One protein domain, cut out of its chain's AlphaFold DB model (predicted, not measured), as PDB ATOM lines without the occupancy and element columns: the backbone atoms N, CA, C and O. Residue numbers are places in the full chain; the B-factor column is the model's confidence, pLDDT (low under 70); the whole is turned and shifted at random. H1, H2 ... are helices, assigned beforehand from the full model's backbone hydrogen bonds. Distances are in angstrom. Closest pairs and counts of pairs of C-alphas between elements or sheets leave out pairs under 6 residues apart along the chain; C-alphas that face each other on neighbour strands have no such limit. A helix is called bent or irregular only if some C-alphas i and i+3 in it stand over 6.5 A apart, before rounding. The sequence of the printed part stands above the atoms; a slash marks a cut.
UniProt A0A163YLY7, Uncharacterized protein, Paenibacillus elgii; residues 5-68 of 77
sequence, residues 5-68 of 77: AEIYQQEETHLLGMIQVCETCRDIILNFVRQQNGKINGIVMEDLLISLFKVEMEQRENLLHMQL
ATOM      1  N   ALA A   5     368.007  68.054 241.301       80.75
ATOM      2  CA  ALA A   5     369.154  68.937 241.133       80.75
ATOM      3  C   ALA A   5     369.516  69.168 239.653       80.75
ATOM      4  O   ALA A   5     369.848  70.288 239.267       80.75
ATOM      5  N   GLU A   6     369.415  68.133 238.816       85.12
ATOM      6  CA  GLU A   6     369.705  68.208 237.383       85.12
ATOM      7  C   GLU A   6     368.653  69.045 236.642       85.12
ATOM      8  O   GLU A   6     369.012  69.879 235.813       85.12
ATOM      9  N   ILE A   7     367.370  68.895 237.000       87.75
ATOM     10  CA  ILE A   7     366.272  69.700 236.440       87.75
ATOM     11  C   ILE A   7     366.512  71.188 236.716       87.75
ATOM     12  O   ILE A   7     366.516  72.000 235.791       87.75
ATOM     13  N   TYR A   8     366.791  71.542 237.973       87.69
ATOM     14  CA  TYR A   8     367.052  72.933 238.335       87.69
ATOM     15  C   TYR A   8     368.311  73.500 237.676       87.69
ATOM     16  O   TYR A   8     368.354  74.683 237.347       87.69
ATOM     17  N   GLN A   9     369.344  72.682 237.461       90.12
ATOM     18  CA  GLN A   9     370.553  73.125 236.768       90.12
ATOM     19  C   GLN A   9     370.297  73.417 235.281       90.12
ATOM     20  O   GLN A   9     370.833  74.386 234.735       90.12
ATOM     21  N   GLN A  10     369.481  72.592 234.621       92.81
ATOM     22  CA  GLN A  10     369.083  72.813 233.231       92.81
ATOM     23  C   GLN A  10     368.230  74.076 233.094       92.81
ATOM     24  O   GLN A  10     368.487  74.897 232.213       92.81
ATOM     25  N   GLU A  11     367.268  74.266 233.997       93.69
ATOM     26  CA  GLU A  11     366.415  75.455 234.034       93.69
ATOM     27  C   GLU A  11     367.225  76.736 234.289       93.69
ATOM     28  O   GLU A  11     367.066  77.722 233.572       93.69
ATOM     29  N   GLU A  12     368.175  76.706 235.230       94.50
ATOM     30  CA  GLU A  12     369.107  77.814 235.478       94.50
ATOM     31  C   GLU A  12     369.913  78.184 234.232       94.50
ATOM     32  O   GLU A  12     370.000  79.355 233.860       94.50
ATOM     33  N   THR A  13     370.466  77.178 233.554       96.19
ATOM     34  CA  THR A  13     371.246  77.379 232.327       96.19
ATOM     35  C   THR A  13     370.388  77.993 231.222       96.19
ATOM     36  O   THR A  13     370.836  78.896 230.516       96.19
ATOM     37  N   HIS A  14     369.141  77.536 231.087       96.69
ATOM     38  CA  HIS A  14     368.196  78.080 230.120       96.69
ATOM     39  C   HIS A  14     367.878  79.556 230.397       96.69
ATOM     40  O   HIS A  14     368.000  80.383 229.492       96.69
ATOM     41  N   LEU A  15     367.541  79.903 231.643       97.44
ATOM     42  CA  LEU A  15     367.215  81.276 232.045       97.44
ATOM     43  C   LEU A  15     368.396  82.229 231.836       97.44
ATOM     44  O   LEU A  15     368.224  83.312 231.276       97.44
ATOM     45  N   LEU A  16     369.609  81.810 232.212       97.75
ATOM     46  CA  LEU A  16     370.830  82.578 231.956       97.75
ATOM     47  C   LEU A  16     371.062  82.797 230.456       97.75
ATOM     48  O   LEU A  16     371.388  83.911 230.044       97.75
ATOM     49  N   GLY A  17     370.834  81.771 229.632       98.00
ATOM     50  CA  GLY A  17     370.911  81.892 228.176       98.00
ATOM     51  C   GLY A  17     369.911  82.908 227.616       98.00
ATOM     52  O   GLY A  17     370.277  83.745 226.791       98.00
ATOM     53  N   MET A  18     368.667  82.896 228.100       97.94
ATOM     54  CA  MET A  18     367.637  83.852 227.681       97.94
ATOM     55  C   MET A  18     367.977  85.294 228.084       97.94
ATOM     56  O   MET A  18     367.795  86.214 227.284       97.94
ATOM     57  N   ILE A  19     368.526  85.501 229.286       98.06
ATOM     58  CA  ILE A  19     369.013  86.816 229.735       98.06
ATOM     59  C   ILE A  19     370.141  87.304 228.819       98.06
ATOM     60  O   ILE A  19     370.096  88.436 228.342       98.06
ATOM     61  N   GLN A  20     371.107  86.442 228.495       97.81
ATOM     62  CA  GLN A  20     372.225  86.801 227.620       97.81
ATOM     63  C   GLN A  20     371.765  87.166 226.198       97.81
ATOM     64  O   GLN A  20     372.312  88.083 225.576       97.81
ATOM     65  N   VAL A  21     370.734  86.492 225.677       97.50
ATOM     66  CA  VAL A  21     370.092  86.872 224.409       97.50
ATOM     67  C   VAL A  21     369.479  88.269 224.515       97.50
ATOM     68  O   VAL A  21     369.676  89.081 223.611       97.50
ATOM     69  N   CYS A  22     368.794  88.587 225.618       97.56
ATOM     70  CA  CYS A  22     368.225  89.919 225.825       97.56
ATOM     71  C   CYS A  22     369.310  91.006 225.851       97.56
ATOM     72  O   CYS A  22     369.191  92.018 225.160       97.56
ATOM     73  N   GLU A  23     370.403  90.774 226.579       95.69
ATOM     74  CA  GLU A  23     371.546  91.691 226.641       95.69
ATOM     75  C   GLU A  23     372.188  91.891 225.257       95.69
ATOM     76  O   GLU A  23     372.434  93.024 224.841       95.69
ATOM     77  N   THR A  24     372.358  90.808 224.493       97.19
ATOM     78  CA  THR A  24     372.899  90.856 223.125       97.19
ATOM     79  C   THR A  24     371.991  91.654 222.187       97.19
ATOM     80  O   THR A  24     372.464  92.500 221.425       97.19
ATOM     81  N   CYS A  25     370.677  91.429 222.252       95.50
ATOM     82  CA  CYS A  25     369.697  92.188 221.477       95.50
ATOM     83  C   CYS A  25     369.772  93.682 221.800       95.50
ATOM     84  O   CYS A  25     369.802  94.500 220.881       95.50
ATOM     85  N   ARG A  26     369.861  94.042 223.087       94.38
ATOM     86  CA  ARG A  26     369.982  95.433 223.542       94.38
ATOM     87  C   ARG A  26     371.214  96.094 222.930       94.38
ATOM     88  O   ARG A  26     371.107  97.195 222.392       94.38
ATOM     89  N   ASP A  27     372.352  95.413 222.950       94.44
ATOM     90  CA  ASP A  27     373.602  95.941 222.404       94.44
ATOM     91  C   ASP A  27     373.543  96.115 220.879       94.44
ATOM     92  O   ASP A  27     373.960  97.154 220.362       94.44
ATOM     93  N   ILE A  28     372.973  95.150 220.146       93.06
ATOM     94  CA  ILE A  28     372.750  95.252 218.690       93.06
ATOM     95  C   ILE A  28     371.891  96.474 218.366       93.06
ATOM     96  O   ILE A  28     372.232  97.281 217.498       93.06
ATOM     97  N   ILE A  29     370.786  96.616 219.090       90.19
ATOM     98  CA  ILE A  29     369.806  97.678 218.922       90.19
ATOM     99  C   ILE A  29     370.448  99.056 219.194       90.19
ATOM    100  O   ILE A  29     370.348  99.970 218.372       90.19
ATOM    101  N   LEU A  30     371.194  99.203 220.294       88.94
ATOM    102  CA  LEU A  30     371.908 100.443 220.622       88.94
ATOM    103  C   LEU A  30     373.008 100.776 219.605       88.94
ATOM    104  O   LEU A  30     373.183 101.941 219.234       88.94
ATOM    105  N   ASN A  31     373.740  99.770 219.125       90.19
ATOM    106  CA  ASN A  31     374.762  99.954 218.098       90.19
ATOM    107  C   ASN A  31     374.153 100.413 216.770       90.19
ATOM    108  O   ASN A  31     374.687 101.329 216.144       90.19
ATOM    109  N   PHE A  32     373.011  99.850 216.372       87.81
ATOM    110  CA  PHE A  32     372.286 100.279 215.179       87.81
ATOM    111  C   PHE A  32     371.862 101.755 215.266       87.81
ATOM    112  O   PHE A  32     372.080 102.517 214.323       87.81
ATOM    113  N   VAL A  33     371.350 102.202 216.419       85.44
ATOM    114  CA  VAL A  33     370.994 103.619 216.629       85.44
ATOM    115  C   VAL A  33     372.192 104.547 216.506       85.44
ATOM    116  O   VAL A  33     372.100 105.586 215.846       85.44
ATOM    117  N   ARG A  34     373.324 104.167 217.108       85.56
ATOM    118  CA  ARG A  34     374.575 104.930 217.002       85.56
ATOM    119  C   ARG A  34     375.029 105.046 215.547       85.56
ATOM    120  O   ARG A  34     375.378 106.140 215.116       85.56
ATOM    121  N   GLN A  35     374.964 103.958 214.777       87.75
ATOM    122  CA  GLN A  35     375.338 103.949 213.356       87.75
ATOM    123  C   GLN A  35     374.429 104.828 212.489       87.75
ATOM    124  O   GLN A  35     374.905 105.474 211.558       87.75
ATOM    125  N   GLN A  36     373.134 104.899 212.801       85.12
ATOM    126  CA  GLN A  36     372.187 105.755 212.078       85.12
ATOM    127  C   GLN A  36     372.258 107.234 212.492       85.12
ATOM    128  O   GLN A  36     371.490 108.050 211.980       85.12
ATOM    129  N   ASN A  37     373.172 107.605 213.398       75.25
ATOM    130  CA  ASN A  37     373.389 108.978 213.855       75.25
ATOM    131  C   ASN A  37     372.093 109.656 214.356       75.25
ATOM    132  O   ASN A  37     371.849 110.832 214.088       75.25
ATOM    133  N   GLY A  38     371.215 108.887 215.015       67.25
ATOM    134  CA  GLY A  38     369.934 109.382 215.534       67.25
ATOM    135  C   GLY A  38     368.836 109.614 214.485       67.25
ATOM    136  O   GLY A  38     367.806 110.185 214.818       67.25
ATOM    137  N   LYS A  39     369.003 109.159 213.234       76.12
ATOM    138  CA  LYS A  39     367.978 109.281 212.172       76.12
ATOM    139  C   LYS A  39     366.796 108.308 212.309       76.12
ATOM    140  O   LYS A  39     365.916 108.289 211.453       76.12
ATOM    141  N   ILE A  40     366.784 107.482 213.351       77.62
ATOM    142  CA  ILE A  40     365.697 106.543 213.649       77.62
ATOM    143  C   ILE A  40     364.637 107.256 214.488       77.62
ATOM    144  O   ILE A  40     364.956 108.106 215.317       77.62
ATOM    145  N   ASN A  41     363.374 106.874 214.302       78.12
ATOM    146  CA  ASN A  41     362.287 107.312 215.169       78.12
ATOM    147  C   ASN A  41     362.542 106.868 216.623       78.12
ATOM    148  O   ASN A  41     362.445 105.681 216.939       78.12
ATOM    149  N   GLY A  42     362.853 107.830 217.496       75.94
ATOM    150  CA  GLY A  42     363.166 107.584 218.905       75.94
ATOM    151  C   GLY A  42     362.049 106.876 219.676       75.94
ATOM    152  O   GLY A  42     362.357 106.052 220.523       75.94
ATOM    153  N   ILE A  43     360.779 107.111 219.319       77.69
ATOM    154  CA  ILE A  43     359.619 106.493 219.989       77.69
ATOM    155  C   ILE A  43     359.598 104.981 219.742       77.69
ATOM    156  O   ILE A  43     359.553 104.193 220.677       77.69
ATOM    157  N   VAL A  44     359.728 104.561 218.478       83.12
ATOM    158  CA  VAL A  44     359.744 103.131 218.103       83.12
ATOM    159  C   VAL A  44     360.918 102.406 218.762       83.12
ATOM    160  O   VAL A  44     360.825 101.241 219.141       83.12
ATOM    161  N   MET A  45     362.038 103.105 218.885       86.12
ATOM    162  CA  MET A  45     363.251 102.581 219.483       86.12
ATOM    163  C   MET A  45     363.128 102.414 221.005       86.12
ATOM    164  O   MET A  45     363.553 101.399 221.558       86.12
ATOM    165  N   GLU A  46     362.538 103.398 221.679       87.44
ATOM    166  CA  GLU A  46     362.242 103.346 223.107       87.44
ATOM    167  C   GLU A  46     361.248 102.221 223.424       87.44
ATOM    168  O   GLU A  46     361.519 101.404 224.304       87.44
ATOM    169  N   ASP A  47     360.175 102.089 222.640       91.19
ATOM    170  CA  ASP A  47     359.186 101.015 222.792       91.19
ATOM    171  C   ASP A  47     359.815  99.619 222.650       91.19
ATOM    172  O   ASP A  47     359.498  98.693 223.411       91.19
ATOM    173  N   LEU A  48     360.744  99.458 221.701       91.31
ATOM    174  CA  LEU A  48     361.483  98.213 221.503       91.31
ATOM    175  C   LEU A  48     362.377  97.888 222.707       91.31
ATOM    176  O   LEU A  48     362.372  96.752 223.186       91.31
ATOM    177  N   LEU A  49     363.118  98.876 223.217       93.00
ATOM    178  CA  LEU A  49     363.976  98.704 224.391       93.00
ATOM    179  C   LEU A  49     363.165  98.393 225.650       93.00
ATOM    180  O   LEU A  49     363.553  97.510 226.413       93.00
ATOM    181  N   ILE A  50     362.027  99.062 225.852       95.19
ATOM    182  CA  ILE A  50     361.116  98.792 226.971       95.19
ATOM    183  C   ILE A  50     360.583  97.361 226.887       95.19
ATOM    184  O   ILE A  50     360.555  96.653 227.893       95.19
ATOM    185  N   SER A  51     360.168  96.921 225.699       95.31
ATOM    186  CA  SER A  51     359.651  95.565 225.495       95.31
ATOM    187  C   SER A  51     360.717  94.507 225.782       95.31
ATOM    188  O   SER A  51     360.447  93.533 226.481       95.31
ATOM    189  N   LEU A  52     361.948  94.730 225.313       96.50
ATOM    190  CA  LEU A  52     363.082  93.853 225.590       96.50
ATOM    191  C   LEU A  52     363.424  93.804 227.083       96.50
ATOM    192  O   LEU A  52     363.635  92.727 227.636       96.50
ATOM    193  N   PHE A  53     363.436  94.963 227.744       95.88
ATOM    194  CA  PHE A  53     363.725  95.062 229.170       95.88
ATOM    195  C   PHE A  53     362.678  94.340 230.024       95.88
ATOM    196  O   PHE A  53     363.036  93.671 230.987       95.88
ATOM    197  N   LYS A  54     361.390  94.414 229.659       97.75
ATOM    198  CA  LYS A  54     360.329  93.656 230.343       97.75
ATOM    199  C   LYS A  54     360.590  92.153 230.294       97.75
ATOM    200  O   LYS A  54     360.564  91.508 231.337       97.75
ATOM    201  N   VAL A  55     360.916  91.622 229.114       97.50
ATOM    202  CA  VAL A  55     361.246  90.197 228.959       97.50
ATOM    203  C   VAL A  55     362.483  89.833 229.781       97.50
ATOM    204  O   VAL A  55     362.457  88.839 230.500       97.50
ATOM    205  N   GLU A  56     363.545  90.645 229.736       97.94
ATOM    206  CA  GLU A  56     364.757  90.419 230.538       97.94
ATOM    207  C   GLU A  56     364.440  90.354 232.042       97.94
ATOM    208  O   GLU A  56     364.920  89.459 232.742       97.94
ATOM    209  N   MET A  57     363.605  91.273 232.536       98.00
ATOM    210  CA  MET A  57     363.196  91.324 233.940       98.00
ATOM    211  C   MET A  57     362.396  90.090 234.361       98.00
ATOM    212  O   MET A  57     362.682  89.533 235.418       98.00
ATOM    213  N   GLU A  58     361.468  89.616 233.527       98.06
ATOM    214  CA  GLU A  58     360.725  88.372 233.780       98.06
ATOM    215  C   GLU A  58     361.671  87.162 233.875       98.06
ATOM    216  O   GLU A  58     361.546  86.339 234.783       98.06
ATOM    217  N   GLN A  59     362.677  87.066 232.994       97.56
ATOM    218  CA  GLN A  59     363.663  85.980 233.069       97.56
ATOM    219  C   GLN A  59     364.531  86.065 234.334       97.56
ATOM    220  O   GLN A  59     364.812  85.042 234.960       97.56
ATOM    221  N   ARG A  60     364.938  87.275 234.743       97.75
ATOM    222  CA  ARG A  60     365.698  87.497 235.986       97.75
ATOM    223  C   ARG A  60     364.878  87.149 237.230       97.75
ATOM    224  O   ARG A  60     365.429  86.584 238.173       97.75
ATOM    225  N   GLU A  61     363.583  87.452 237.236       98.06
ATOM    226  CA  GLU A  61     362.674  87.069 238.320       98.06
ATOM    227  C   GLU A  61     362.532  85.544 238.417       98.06
ATOM    228  O   GLU A  61     362.686  84.974 239.498       98.06
ATOM    229  N   ASN A  62     362.337  84.865 237.285       97.00
ATOM    230  CA  ASN A  62     362.289  83.404 237.240       97.00
ATOM    231  C   ASN A  62     363.594  82.775 237.751       97.00
ATOM    232  O   ASN A  62     363.561  81.821 238.532       97.00
ATOM    233  N   LEU A  63     364.744  83.347 237.375       97.38
ATOM    234  CA  LEU A  63     366.052  82.903 237.857       97.38
ATOM    235  C   LEU A  63     366.157  83.036 239.381       97.38
ATOM    236  O   LEU A  63     366.589  82.097 240.049       97.38
ATOM    237  N   LEU A  64     365.708  84.164 239.938       96.94
ATOM    238  CA  LEU A  64     365.689  84.386 241.382       96.94
ATOM    239  C   LEU A  64     364.801  83.361 242.100       96.94
ATOM    240  O   LEU A  64     365.227  82.765 243.091       96.94
ATOM    241  N   HIS A  65     363.584  83.122 241.605       94.88
ATOM    242  CA  HIS A  65     362.674  82.130 242.183       94.88
ATOM    243  C   HIS A  65     363.272  80.721 242.175       94.88
ATOM    244  O   HIS A  65     363.204  80.013 243.185       94.88
ATOM    245  N   MET A  66     363.906  80.333 241.073       94.00
ATOM    246  CA  MET A  66     364.567  79.042 240.940       94.00
ATOM    247  C   MET A  66     365.757  78.914 241.909       94.00
ATOM    248  O   MET A  66     365.855  77.919 242.632       94.00
ATOM    249  N   GLN A  67     366.609  79.937 242.025       92.50
ATOM    250  CA  GLN A  67     367.739  79.929 242.965       92.50
ATOM    251  C   GLN A  67     367.276  79.851 244.427       92.50
ATOM    252  O   GLN A  67     367.863  79.119 245.229       92.50
ATOM    253  N   LEU A  68     366.184  80.538 244.773       93.69
ATOM    254  CA  LEU A  68     365.555  80.433 246.091       93.69
ATOM    255  C   LEU A  68     364.998  79.024 246.353       93.69
ATOM    256  O   LEU A  68     365.128  78.516 247.469       93.69
TER     257      LEU A  68
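Overview. This is residues 5 to 68 of the 77 residues of an uncharacterized protein of Paenibacillus elgii (UniProt A0A163YLY7). This is a long helical hairpin: two long helices, H1 and H2, lie side by side and run opposite ways, with a small loop joining them at one end of a rod. The loop end, residues 34 to 39, sticks out, and the two free ends of the printed part come back to the other end of the rod. The printed part has 64 residues with two named helices, H1 then H2, and no named strand, and its class is all helix. The whole is loose, with a radius of gyration of the C-alphas of 15.0 A, and its C-alphas span 50 by 17 by 11 A.

Arrangement. Start at Ala 5 and go along H1, residues 5 to 35; after the link comes H2, residues 42 to 68, which touches H1 with 23 pairs of C-alphas within 8 A. Look at Ile 19 and Glu 56 for their closest C-alphas, 5.6 A apart. The two helices run opposite ways at a shallow tilt of 18 degrees, and their centres are 10.1 A apart. They form a helical hairpin, two successive helices that touch and run opposite ways. In the backbones of H1 and H2, every O i to N i+4 pair is within hydrogen-bond range.

Along the chain. Find C-alpha 5 at (369.154, 68.937, 241.133); from there H1 runs 45.1 A to C-alpha 35 at (375.338, 103.949, 213.356). Pick up H2 at C-alpha 42 and read on for 38.5 A to C-alpha 68 at (365.555, 80.433, 246.091). Neither helix is bent.

Size, cuts and confidence. The two C-alphas farthest apart are those of Ala 5 and Lys 39, at 49.7 A, while the first and last printed C-alphas, of Ala 5 and Leu 68, are 13.0 A apart. The link from H1 to H2 has 6 residues and is short, and the printed part has no cut. In the B-factor column the mean pLDDT of the printed part is 91.4, and one residue, Gly 38, is under 70.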